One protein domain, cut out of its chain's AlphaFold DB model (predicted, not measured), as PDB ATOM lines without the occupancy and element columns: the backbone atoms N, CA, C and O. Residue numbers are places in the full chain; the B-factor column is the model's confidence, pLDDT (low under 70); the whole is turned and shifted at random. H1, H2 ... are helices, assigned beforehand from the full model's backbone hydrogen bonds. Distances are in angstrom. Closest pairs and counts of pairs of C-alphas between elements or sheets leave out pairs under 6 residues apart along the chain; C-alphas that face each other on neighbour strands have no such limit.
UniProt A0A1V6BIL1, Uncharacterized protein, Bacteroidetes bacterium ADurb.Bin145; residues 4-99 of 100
ATOM      1  N   CYS A   4     152.622 127.378 185.188       43.62
ATOM      2  CA  CYS A   4     152.553 128.064 183.888       43.62
ATOM      3  C   CYS A   4     151.597 129.262 183.894       43.62
ATOM      4  O   CYS A   4     151.891 130.260 183.241       43.62
ATOM      5  N   GLU A   5     150.487 129.172 184.625       54.91
ATOM      6  CA  GLU A   5     149.503 130.254 184.725       54.91
ATOM      7  C   GLU A   5     150.069 131.404 185.563       54.91
ATOM      8  O   GLU A   5     150.026 132.551 185.127       54.91
ATOM      9  N   ASP A   6     150.739 131.095 186.676       65.44
ATOM     10  CA  ASP A   6     151.436 132.086 187.504       65.44
ATOM     11  C   ASP A   6     152.456 132.908 186.714       65.44
ATOM     12  O   ASP A   6     152.525 134.130 186.853       65.44
ATOM     13  N   ASN A   7     153.250 132.256 185.864       70.19
ATOM     14  CA  ASN A   7     154.219 132.952 185.023       70.19
ATOM     15  C   ASN A   7     153.534 133.823 183.964       70.19
ATOM     16  O   ASN A   7     154.020 134.916 183.671       70.19
ATOM     17  N   PHE A   8     152.397 133.375 183.423       78.31
ATOM     18  CA  PHE A   8     151.619 134.147 182.458       78.31
ATOM     19  C   PHE A   8     151.029 135.413 183.091       78.31
ATOM     20  O   PHE A   8     151.183 136.498 182.534       78.31
ATOM     21  N   PHE A   9     150.424 135.310 184.279       79.88
ATOM     22  CA  PHE A   9     149.878 136.469 184.990       79.88
ATOM     23  C   PHE A   9     150.968 137.436 185.461       79.88
ATOM     24  O   PHE A   9     150.798 138.645 185.321       79.88
ATOM     25  N   ARG A  10     152.117 136.936 185.937       82.12
ATOM     26  CA  ARG A  10     153.275 137.787 186.275       82.12
ATOM     27  C   ARG A  10     153.780 138.560 185.069       82.12
ATOM     28  O   ARG A  10     154.021 139.759 185.174       82.12
ATOM     29  N   TYR A  11     153.933 137.880 183.934       83.88
ATOM     30  CA  TYR A  11     154.377 138.523 182.704       83.88
ATOM     31  C   TYR A  11     153.340 139.531 182.194       83.88
ATOM     32  O   TYR A  11     153.701 140.646 181.834       83.88
ATOM     33  N   GLY A  12     152.049 139.192 182.242       87.44
ATOM     34  CA  GLY A  12     150.967 140.119 181.914       87.44
ATOM     35  C   GLY A  12     151.003 141.385 182.774       87.44
ATOM     36  O   GLY A  12     150.988 142.489 182.235       87.44
ATOM     37  N   SER A  13     151.138 141.238 184.094       85.88
ATOM     38  CA  SER A  13     151.254 142.367 185.026       85.88
ATOM     39  C   SER A  13     152.511 143.201 184.783       85.88
ATOM     40  O   SER A  13     152.429 144.426 184.773       85.88
ATOM     41  N   PHE A  14     153.652 142.566 184.495       88.25
ATOM     42  CA  PHE A  14     154.872 143.271 184.089       88.25
ATOM     43  C   PHE A  14     154.625 144.162 182.864       88.25
ATOM     44  O   PHE A  14     154.939 145.350 182.893       88.25
ATOM     45  N   ILE A  15     154.000 143.621 181.813       90.88
ATOM     46  CA  ILE A  15     153.678 144.384 180.600       90.88
ATOM     47  C   ILE A  15     152.724 145.545 180.902       90.88
ATOM     48  O   ILE A  15     152.942 146.646 180.400       90.88
ATOM     49  N   VAL A  16     151.706 145.334 181.742       92.19
ATOM     50  CA  VAL A  16     150.776 146.397 182.159       92.19
ATOM     51  C   VAL A  16     151.512 147.529 182.884       92.19
ATOM     52  O   VAL A  16     151.262 148.697 182.592       92.19
ATOM     53  N   PHE A  17     152.451 147.214 183.780       89.19
ATOM     54  CA  PHE A  17     153.240 148.223 184.493       89.19
ATOM     55  C   PHE A  17     154.157 149.021 183.560       89.19
ATOM     56  O   PHE A  17     154.170 150.250 183.627       89.19
ATOM     57  N   ILE A  18     154.842 148.352 182.628       94.31
ATOM     58  CA  ILE A  18     155.643 149.026 181.594       94.31
ATOM     59  C   ILE A  18     154.772 149.960 180.744       94.31
ATOM     60  O   ILE A  18     155.129 151.114 180.513       94.31
ATOM     61  N   GLN A  19     153.599 149.496 180.301       92.19
ATOM     62  CA  GLN A  19     152.654 150.318 179.534       92.19
ATOM     63  C   GLN A  19     152.100 151.498 180.347       92.19
ATOM     64  O   GLN A  19     151.769 152.534 179.775       92.19
ATOM     65  N   GLY A  20     152.035 151.356 181.672       91.00
ATOM     66  CA  GLY A  20     151.702 152.419 182.617       91.00
ATOM     67  C   GLY A  20     152.817 153.446 182.845       91.00
ATOM     68  O   GLY A  20     152.589 154.420 183.560       91.00
ATOM     69  N   GLY A  21     153.995 153.262 182.238       93.25
ATOM     70  CA  GLY A  21     155.114 154.205 182.292       93.25
ATOM     71  C   GLY A  21     156.174 153.902 183.351       93.25
ATOM     72  O   GLY A  21     157.058 154.732 183.550       93.25
ATOM     73  N   LEU A  22     156.110 152.744 184.018       92.06
ATOM     74  CA  LEU A  22     157.179 152.291 184.910       92.06
ATOM     75  C   LEU A  22     158.397 151.821 184.103       92.06
ATOM     76  O   LEU A  22     158.261 151.269 183.007       92.06
ATOM     77  N   SER A  23     159.593 152.009 184.661       92.88
ATOM     78  CA  SER A  23     160.799 151.357 184.148       92.88
ATOM     79  C   SER A  23     160.748 149.841 184.369       92.88
ATOM     80  O   SER A  23     159.956 149.332 185.163       92.88
ATOM     81  N   GLU A  24     161.618 149.098 183.686       86.38
ATOM     82  CA  GLU A  24     161.720 147.642 183.849       86.38
ATOM     83  C   GLU A  24     162.015 147.227 185.290       86.38
ATOM     84  O   GLU A  24     161.366 146.326 185.822       86.38
ATOM     85  N   GLU A  25     162.922 147.933 185.956       85.31
ATOM     86  CA  GLU A  25     163.281 147.665 187.347       85.31
ATOM     87  C   GLU A  25     162.101 147.921 188.292       85.31
ATOM     88  O   GLU A  25     161.798 147.089 189.151       85.31
ATOM     89  N   GLU A  26     161.373 149.024 188.105       83.75
ATOM     90  CA  GLU A  26     160.195 149.341 188.918       83.75
ATOM     91  C   GLU A  26     159.038 148.367 188.657       83.75
ATOM     92  O   GLU A  26     158.395 147.904 189.598       83.75
ATOM     93  N   ALA A  27     158.805 147.988 187.399       83.81
ATOM     94  CA  ALA A  27     157.788 147.004 187.040       83.81
ATOM     95  C   ALA A  27     158.095 145.627 187.651       83.81
ATOM     96  O   ALA A  27     157.192 144.961 188.162       83.81
ATOM     97  N   ILE A  28     159.365 145.204 187.665       82.69
ATOM     98  CA  ILE A  28     159.797 143.978 188.353       82.69
ATOM     99  C   ILE A  28     159.493 144.070 189.851       82.69
ATOM    100  O   ILE A  28     158.993 143.104 190.434       82.69
ATOM    101  N   MET A  29     159.763 145.214 190.480       81.81
ATOM    102  CA  MET A  29     159.471 145.424 191.899       81.81
ATOM    103  C   MET A  29     157.968 145.360 192.195       81.81
ATOM    104  O   MET A  29     157.568 144.707 193.159       81.81
ATOM    105  N   GLU A  30     157.120 145.947 191.351       81.94
ATOM    106  CA  GLU A  30     155.661 145.873 191.512       81.94
ATOM    107  C   GLU A  30     155.118 144.447 191.309       81.94
ATOM    108  O   GLU A  30     154.267 143.976 192.070       81.94
ATOM    109  N   VAL A  31     155.681 143.681 190.370       82.69
ATOM    110  CA  VAL A  31     155.350 142.252 190.221       82.69
ATOM    111  C   VAL A  31     155.736 141.468 191.480       82.69
ATOM    112  O   VAL A  31     154.953 140.643 191.949       82.69
ATOM    113  N   ARG A  32     156.895 141.747 192.088       79.06
ATOM    114  CA  ARG A  32     157.339 141.095 193.340       79.06
ATOM    115  C   ARG A  32     156.466 141.437 194.550       79.06
ATOM    116  O   ARG A  32     156.307 140.610 195.449       79.06
ATOM    117  N   LYS A  33     155.882 142.635 194.585       78.62
ATOM    118  CA  LYS A  33     154.879 143.009 195.596       78.62
ATOM    119  C   LYS A  33     153.567 142.259 195.422       78.62
ATOM    120  O   LYS A  33     152.880 142.021 196.407       78.62
ATOM    121  N   THR A  34     153.239 141.881 194.190       74.88
ATOM    122  CA  THR A  34     151.933 141.305 193.852       74.88
ATOM    123  C   THR A  34     151.922 139.778 193.912       74.88
ATOM    124  O   THR A  34     150.907 139.193 194.280       74.88
ATOM    125  N   TYR A  35     153.033 139.113 193.583       78.62
ATOM    126  CA  TYR A  35     153.075 137.655 193.448       78.62
ATOM    127  C   TYR A  35     154.149 137.021 194.339       78.62
ATOM    128  O   TYR A  35     155.297 137.470 194.315       78.62
ATOM    129  N   PRO A  36     153.830 135.938 195.076       79.94
ATOM    130  CA  PRO A  36     154.829 135.220 195.859       79.94
ATOM    131  C   PRO A  36     155.823 134.505 194.948       79.94
ATOM    132  O   PRO A  36     155.452 133.969 193.913       79.94
ATOM    133  N   ILE A  37     157.100 134.460 195.298       79.19
ATOM    134  CA  ILE A  37     158.112 133.705 194.555       79.19
ATOM    135  C   ILE A  37     158.434 132.432 195.324       79.19
ATOM    136  O   ILE A  37     158.799 132.501 196.495       79.19
ATOM    137  N   TYR A  38     158.336 131.294 194.641       76.88
ATOM    138  CA  TYR A  38     158.682 129.976 195.163       76.88
ATOM    139  C   TYR A  38     159.978 129.472 194.542       76.88
ATOM    140  O   TYR A  38     160.289 129.808 193.396       76.88
ATOM    141  N   GLY A  39     160.734 128.676 195.289       73.00
ATOM    142  CA  GLY A  39     161.965 128.080 194.793       73.00
ATOM    143  C   GLY A  39     162.938 127.699 195.898       73.00
ATOM    144  O   GLY A  39     162.563 127.506 197.054       73.00
ATOM    145  N   ASP A  40     164.209 127.586 195.520       67.75
ATOM    146  CA  ASP A  40     165.283 127.223 196.438       67.75
ATOM    147  C   ASP A  40     165.510 128.332 197.479       67.75
ATOM    148  O   ASP A  40     165.820 129.478 197.152       67.75
ATOM    149  N   LEU A  41     165.360 127.970 198.755       62.03
ATOM    150  CA  LEU A  41     165.565 128.855 199.905       62.03
ATOM    151  C   LEU A  41     167.012 129.355 200.027       62.03
ATOM    152  O   LEU A  41     167.257 130.339 200.729       62.03
ATOM    153  N   SER A  42     167.955 128.648 199.404       59.50
ATOM    154  CA  SER A  42     169.376 128.988 199.365       59.50
ATOM    155  C   SER A  42     169.754 129.867 198.169       59.50
ATOM    156  O   SER A  42     170.895 130.323 198.085       59.50
ATOM    157  N   ASP A  43     168.809 130.156 197.264       60.31
ATOM    158  CA  ASP A  43     169.063 131.043 196.134       60.31
ATOM    159  C   ASP A  43     169.057 132.513 196.577       60.31
ATOM    160  O   ASP A  43     168.035 133.202 196.579       60.31
ATOM    161  N   GLU A  44     170.235 132.995 196.971       58.66
ATOM    162  CA  GLU A  44     170.471 134.384 197.382       58.66
ATOM    163  C   GLU A  44     170.836 135.305 196.208       58.66
ATOM    164  O   GLU A  44     171.118 136.485 196.420       58.66
ATOM    165  N   ARG A  45     170.833 134.802 194.960       59.22
ATOM    166  CA  ARG A  45     171.341 135.548 193.792       59.22
ATOM    167  C   ARG A  45     170.624 136.877 193.568       59.22
ATOM    168  O   ARG A  45     171.247 137.809 193.076       59.22
ATOM    169  N   ASN A  46     169.340 136.961 193.924       52.84
ATOM    170  CA  ASN A  46     168.507 138.142 193.671       52.84
ATOM    171  C   ASN A  46     167.605 138.562 194.846       52.84
ATOM    172  O   ASN A  46     166.914 139.575 194.730       52.84
ATOM    173  N   MET A  47     167.555 137.791 195.940       63.66
ATOM    174  CA  MET A  47     166.617 137.994 197.053       63.66
ATOM    175  C   MET A  47     167.266 137.576 198.378       63.66
ATOM    176  O   MET A  47     167.795 136.475 198.492       63.66
ATOM    177  N   GLN A  48     167.222 138.445 199.392       64.94
ATOM    178  CA  GLN A  48     167.836 138.203 200.703       64.94
ATOM    179  C   GLN A  48     166.811 138.296 201.839       64.94
ATOM    180  O   GLN A  48     165.756 138.922 201.719       64.94
ATOM    181  N   GLY A  49     167.128 137.669 202.975       72.31
ATOM    182  CA  GLY A  49     166.329 137.790 204.196       72.31
ATOM    183  C   GLY A  49     164.913 137.230 204.049       72.31
ATOM    184  O   GLY A  49     164.748 136.035 203.788       72.31
ATOM    185  N   GLU A  50     163.908 138.080 204.272       69.19
ATOM    186  CA  GLU A  50     162.478 137.730 204.204       69.19
ATOM    187  C   GLU A  50     161.917 137.732 202.777       69.19
ATOM    188  O   GLU A  50     160.831 137.203 202.558       69.19
ATOM    189  N   ASP A  51     162.671 138.257 201.810       73.12
ATOM    190  CA  ASP A  51     162.283 138.259 200.397       73.12
ATOM    191  C   ASP A  51     162.682 136.965 199.669       73.12
ATOM    192  O   ASP A  51     162.270 136.708 198.541       73.12
ATOM    193  N   ARG A  52     163.474 136.109 200.330       78.00
ATOM    194  CA  ARG A  52     163.904 134.823 199.774       78.00
ATOM    195  C   ARG A  52     162.715 133.990 199.299       78.00
ATOM    196  O   ARG A  52     161.672 134.024 199.974       78.00
ATOM    197  N   PRO A  53     162.897 133.200 198.223       80.00
ATOM    198  CA  PRO A  53     161.875 132.294 197.732       80.00
ATOM    199  C   PRO A  53     161.229 131.504 198.868       80.00
ATOM    200  O   PRO A  53     161.875 131.150 199.858       80.00
ATOM    201  N   LEU A  54     159.928 131.285 198.758       80.69
ATOM    202  CA  LEU A  54     159.185 130.438 199.673       80.69
ATOM    203  C   LEU A  54     159.404 128.970 199.277       80.69
ATOM    204  O   LEU A  54     159.539 128.678 198.087       80.69
ATOM    205  N   PRO A  55     159.435 128.042 200.249       82.00
ATOM    206  CA  PRO A  55     159.484 126.619 199.946       82.00
ATOM    207  C   PRO A  55     158.290 126.226 199.071       82.00
ATOM    208  O   PRO A  55     157.161 126.626 199.364       82.00
ATOM    209  N   ASP A  56     158.529 125.395 198.055       78.88
ATOM    210  CA  ASP A  56     157.471 124.858 197.183       78.88
ATOM    211  C   ASP A  56     156.378 124.133 197.997       78.88
ATOM    212  O   ASP A  56     155.207 124.153 197.634       78.88
ATOM    213  N   GLU A  57     156.732 123.556 199.147       79.44
ATOM    214  CA  GLU A  57     155.813 122.877 200.073       79.44
ATOM    215  C   GLU A  57     154.748 123.808 200.676       79.44
ATOM    216  O   GLU A  57     153.682 123.351 201.085       79.44
ATOM    217  N   LEU A  58     155.008 125.119 200.739       77.94
ATOM    218  CA  LEU A  58     154.046 126.096 201.258       77.94
ATOM    219  C   LEU A  58     153.053 126.577 200.199       77.94
ATOM    220  O   LEU A  58     152.136 127.324 200.534       77.94
ATOM    221  N   HIS A  59     153.222 126.169 198.941       77.75
ATOM    222  CA  HIS A  59     152.441 126.656 197.811       77.75
ATOM    223  C   HIS A  59     150.929 126.543 198.040       77.75
ATOM    224  O   HIS A  59     150.223 127.545 197.957       77.75
ATOM    225  N   ASP A  60     150.439 125.366 198.430       77.19
ATOM    226  CA  ASP A  60     149.000 125.141 198.616       77.19
ATOM    227  C   ASP A  60     148.439 125.923 199.808       77.19
ATOM    228  O   ASP A  60     147.367 126.520 199.718       77.19
ATOM    229  N   ARG A  61     149.204 126.010 200.903       77.00
ATOM    230  CA  ARG A  61     148.823 126.791 202.089       77.00
ATOM    231  C   ARG A  61     148.739 128.285 201.780       77.00
ATOM    232  O   ARG A  61     147.872 128.977 202.302       77.00
ATOM    233  N   ILE A  62     149.636 128.783 200.937       76.62
ATOM    234  CA  ILE A  62     149.647 130.185 200.522       76.62
ATOM    235  C   ILE A  62     148.511 130.471 199.551       76.62
ATOM    236  O   ILE A  62     147.866 131.497 199.706       76.62
ATOM    237  N   ASN A  63     148.225 129.571 198.610       74.25
ATOM    238  CA  ASN A  63     147.077 129.719 197.717       74.25
ATOM    239  C   ASN A  63     145.759 129.771 198.490       74.25
ATOM    240  O   ASN A  63     144.880 130.561 198.161       74.25
ATOM    241  N   GLN A  64     145.636 128.966 199.545       76.50
ATOM    242  CA  GLN A  64     144.489 129.045 200.437       76.50
ATOM    243  C   GLN A  64     144.430 130.410 201.140       76.50
ATOM    244  O   GLN A  64     143.417 131.099 201.040       76.50
ATOM    245  N   LEU A  65     145.535 130.846 201.754       73.56
ATOM    246  CA  LEU A  65     145.618 132.142 202.432       73.56
ATOM    247  C   LEU A  65     145.279 133.312 201.490       73.56
ATOM    248  O   LEU A  65     144.488 134.178 201.843       73.56
ATOM    249  N   THR A  66     145.816 133.333 200.270       70.62
ATOM    250  CA  THR A  66     145.534 134.394 199.291       70.62
ATOM    251  C   THR A  66     144.103 134.349 198.764       70.62
ATOM    252  O   THR A  66     143.557 135.406 198.459       70.62
ATOM    253  N   SER A  67     143.480 133.168 198.687       72.25
ATOM    254  CA  SER A  67     142.069 133.030 198.300       72.25
ATOM    255  C   SER A  67     141.092 133.505 199.381       72.25
ATOM    256  O   SER A  67     139.994 133.958 199.062       72.25
ATOM    257  N   GLU A  68     141.496 133.421 200.650       71.88
ATOM    258  CA  GLU A  68     140.685 133.813 201.806       71.88
ATOM    259  C   GLU A  68     140.849 135.303 202.158       71.88
ATOM    260  O   GLU A  68     139.971 135.891 202.795       71.88
ATOM    261  N   LEU A  69     141.939 135.943 201.718       68.44
ATOM    262  CA  LEU A  69     142.209 137.352 201.993       68.44
ATOM    263  C   LEU A  69     141.303 138.288 201.165       68.44
ATOM    264  O   LEU A  69     141.297 138.231 199.932       68.44
ATOM    265  N   PRO A  70     140.581 139.226 201.807       69.69
ATOM    266  CA  PRO A  70     139.795 140.222 201.091       69.69
ATOM    267  C   PRO A  70     140.679 141.146 200.230       69.69
ATOM    268  O   PRO A  70     141.777 141.510 200.650       69.69
ATOM    269  N   PRO A  71     140.188 141.667 199.089       66.00
ATOM    270  CA  PRO A  71     140.958 142.576 198.227       66.00
ATOM    271  C   PRO A  71     141.513 143.822 198.938       66.00
ATOM    272  O   PRO A  71     142.547 144.359 198.550       66.00
ATOM    273  N   ILE A  72     140.834 144.286 199.994       62.00
ATOM    274  CA  ILE A  72     141.240 145.470 200.764       62.00
ATOM    275  C   ILE A  72     142.527 145.241 201.564       62.00
ATOM    276  O   ILE A  72     143.302 146.174 201.765       62.00
ATOM    277  N   TYR A  73     142.781 143.993 201.956       62.19
ATOM    278  CA  TYR A  73     143.985 143.616 202.678       62.19
ATOM    279  C   TYR A  73     145.215 143.757 201.772       62.19
ATOM    280  O   TYR A  73     146.197 144.378 202.169       62.19
ATOM    281  N   PHE A  74     145.121 143.348 200.501       63.03
ATOM    282  CA  PHE A  74     146.195 143.531 199.513       63.03
ATOM    283  C   PHE A  74     146.603 145.002 199.307       63.03
ATOM    284  O   PHE A  74     147.788 145.281 199.128       63.03
ATOM    285  N   GLN A  75     145.662 145.951 199.388       62.38
ATOM    286  CA  GLN A  75     145.966 147.389 199.274       62.38
ATOM    287  C   GLN A  75     146.678 147.972 200.501       62.38
ATOM    288  O   GLN A  75     147.444 148.929 200.370       62.38
ATOM    289  N   GLN A  76     146.409 147.445 201.698       63.94
ATOM    290  CA  GLN A  76     147.169 147.808 202.897       63.94
ATOM    291  C   GLN A  76     148.564 147.176 202.855       63.94
ATOM    292  O   GLN A  76     149.556 147.864 203.085       63.94
ATOM    293  N   TYR A  77     148.668 145.914 202.432       68.88
ATOM    294  CA  TYR A  77     149.946 145.210 202.354       68.88
ATOM    295  C   TYR A  77     150.929 145.808 201.351       68.88
ATOM    296  O   TYR A  77     152.117 145.891 201.658       68.88
ATOM    297  N   SER A  78     150.463 146.281 200.193       63.38
ATOM    298  CA  SER A  78     151.344 146.896 199.191       63.38
ATOM    299  C   SER A  78     152.034 148.176 199.688       63.38
ATOM    300  O   SER A  78     153.000 148.623 199.069       63.38
ATOM    301  N   LYS A  79     151.531 148.790 200.770       68.62
ATOM    302  CA  LYS A  79     152.130 149.975 201.404       68.62
ATOM    303  C   LYS A  79     153.165 149.610 202.463       68.62
ATOM    304  O   LYS A  79     154.186 150.285 202.556       68.62
ATOM    305  N   ASP A  80     152.901 148.556 203.230       73.12
ATOM    306  CA  ASP A  80     153.713 148.188 204.395       73.12
ATOM    307  C   ASP A  80     154.835 147.192 204.050       73.12
ATOM    308  O   ASP A  80     155.846 147.109 204.757       73.12
ATOM    309  N   TYR A  81     154.695 146.455 202.943       73.62
ATOM    310  CA  TYR A  81     155.629 145.411 202.531       73.62
ATOM    311  C   TYR A  81     156.202 145.653 201.133       73.62
ATOM    312  O   TYR A  81     155.499 145.945 200.170       73.62
ATOM    313  N   ASN A  82     157.514 145.440 201.015       76.25
ATOM    314  CA  ASN A  82     158.242 145.572 199.751       76.25
ATOM    315  C   ASN A  82     158.136 144.326 198.856       76.25
ATOM    316  O   ASN A  82     158.543 144.386 197.699       76.25
ATOM    317  N   SER A  83     157.611 143.211 199.377       79.50
ATOM    318  CA  SER A  83     157.355 141.996 198.604       79.50
ATOM    319  C   SER A  83     156.277 141.116 199.229       79.50
ATOM    320  O   SER A  83     156.078 141.111 200.449       79.50
ATOM    321  N   MET A  84     155.624 140.315 198.384       79.19
ATOM    322  CA  MET A  84     154.613 139.349 198.813       79.19
ATOM    323  C   MET A  84     155.212 138.246 199.703       79.19
ATOM    324  O   MET A  84     154.581 137.787 200.654       79.19
ATOM    325  N   ASN A  85     156.467 137.855 199.451       81.44
ATOM    326  CA  ASN A  85     157.171 136.843 200.245       81.44
ATOM    327  C   ASN A  85     157.338 137.263 201.703       81.44
ATOM    328  O   ASN A  85     157.137 136.455 202.616       81.44
ATOM    329  N   ARG A  86     157.667 138.536 201.927       81.12
ATOM    330  CA  ARG A  86     157.811 139.087 203.272       81.12
ATOM    331  C   ARG A  86     156.483 139.089 204.022       81.12
ATOM    332  O   ARG A  86     156.443 138.658 205.171       81.12
ATOM    333  N   PHE A  87     155.421 139.516 203.347       82.38
ATOM    334  CA  PHE A  87     154.067 139.516 203.886       82.38
ATOM    335  C   PHE A  87     153.615 138.106 204.303       82.38
ATOM    336  O   PHE A  87     153.226 137.867 205.443       82.38
ATOM    337  N   ILE A  88     153.760 137.119 203.422       81.19
ATOM    338  CA  ILE A  88     153.387 135.737 203.749       81.19
ATOM    339  C   ILE A  88     154.167 135.224 204.964       81.19
ATOM    340  O   ILE A  88     153.616 134.541 205.827       81.19
ATOM    341  N   ARG A  89     155.458 135.560 205.074       81.31
ATOM    342  CA  ARG A  89     156.267 135.163 206.233       81.31
ATOM    343  C   ARG A  89     155.802 135.821 207.534       81.31
ATOM    344  O   ARG A  89     155.935 135.168 208.568       81.31
ATOM    345  N   SER A  90     155.290 137.054 207.520       80.12
ATOM    346  CA  SER A  90     154.732 137.675 208.731       80.12
ATOM    347  C   SER A  90     153.434 136.996 209.161       80.12
ATOM    348  O   SER A  90     153.309 136.637 210.331       80.12
ATOM    349  N   GLU A  91     152.532 136.701 208.224       76.44
ATOM    350  CA  GLU A  91     151.267 136.002 208.516       76.44
ATOM    351  C   GLU A  91     151.501 134.577 209.047       76.44
ATOM    352  O   GLU A  91     150.908 134.143 210.039       76.44
ATOM    353  N   LEU A  92     152.451 133.848 208.452       76.00
ATOM    354  CA  LEU A  92     152.844 132.518 208.928       76.00
ATOM    355  C   LEU A  92     153.477 132.536 210.328       76.00
ATOM    356  O   LEU A  92     153.485 131.507 211.005       76.00
ATOM    357  N   ARG A  93     154.047 133.666 210.769       76.94
ATOM    358  CA  ARG A  93     154.522 133.824 212.152       76.94
ATOM    359  C   ARG A  93     153.369 134.126 213.099       76.94
ATOM    360  O   ARG A  93     153.325 133.519 214.160       76.94
ATOM    361  N   MET A  94     152.447 135.009 212.715       65.56
ATOM    362  CA  MET A  94     151.288 135.361 213.540       65.56
ATOM    363  C   MET A  94     150.429 134.134 213.857       65.56
ATOM    364  O   MET A  94     150.219 133.842 215.029       65.56
ATOM    365  N   THR A  95     150.084 133.334 212.846       58.91
ATOM    366  CA  THR A  95     149.295 132.097 213.016       58.91
ATOM    367  C   THR A  95     149.932 131.075 213.965       58.91
ATOM    368  O   THR A  95     149.230 130.444 214.740       58.91
ATOM    369  N   LYS A  96     151.269 130.949 214.002       58.28
ATOM    370  CA  LYS A  96     151.956 130.067 214.973       58.28
ATOM    371  C   LYS A  96     151.853 130.532 216.429       58.28
ATOM    372  O   LYS A  96     152.189 129.763 217.325       58.28
ATOM    373  N   THR A  97     151.483 131.788 216.662       54.34
ATOM    374  CA  THR A  97     151.428 132.377 218.008       54.34
ATOM    375  C   THR A  97     150.057 132.197 218.655       54.34
ATOM    376  O   THR A  97     149.968 132.269 219.873       54.34
ATOM    377  N   GLU A  98     149.011 131.945 217.864       50.56
ATOM    378  CA  GLU A  98     147.641 131.725 218.353       50.56
ATOM    379  C   GLU A  98     147.366 130.256 218.728       50.56
ATOM    380  O   GLU A  98     146.414 129.976 219.450       50.56
ATOM    381  N   ASP A  99     148.238 129.334 218.306       48.53
ATOM    382  CA  ASP A  99     148.160 127.895 218.600       48.53
ATOM    383  C   ASP A  99     148.881 127.476 219.911       48.53
ATOM    384  O   ASP A  99     149.105 126.283 220.127       48.53
TER     385      ASP A  99
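What this domain is: This is residues 4 to 99 of the 100 residues of an uncharacterized protein of Bacteroidetes bacterium ADurb.Bin145 (UniProt A0A1V6BIL1). H2 and H5 run nearly end to end along the longest axis; H1 makes a V with H2, and H3 and H4 stand crosswise near H5. The printed part has 96 residues with five named helices, H1 to H5, and no named strand: all helix. It is compact, with radius of gyration of the C-alphas 13.8 A, spanning 45 by 32 by 26 A.

How they stand to each other: H1, residues 4 to 19, touches H2, residues 24 to 34, at a steep tilt of 50 degrees; the closest C-alphas, Phe 17 and Ala 27, are 5.4 A apart. H2 and H5, residues 84 to 98, only just touch, only at their ends, with 3 pairs of C-alphas within 8 A, and of H5 residue 84 alone; closest are Lys 33 and Met 84, 4.9 A. H3, residues 56 to 68, and H4, residues 71 to 80, are each close but not clearly touching H5, the closest C-alphas being Ile 62 and Ile 88, 7.4 A, and Tyr 77 and Phe 87, 7.2 A. Every O i to N i+4 pair is within hydrogen-bond range in H1 and H2, but 7 of 9 in H3, 4 of 6 in H4 and 8 of 11 in H5.

Where its parts are: H1, 22.7 A long, begins at C-alpha 4 (152.553, 128.064, 183.888); H5, 22.1 A, ends at C-alpha 98 (147.641, 131.725, 218.353).

The domain as a whole: The printed part has no cut. The link H2 to H3 is long. pLDDT is under 70 in 30 residues, among them 69 to 79.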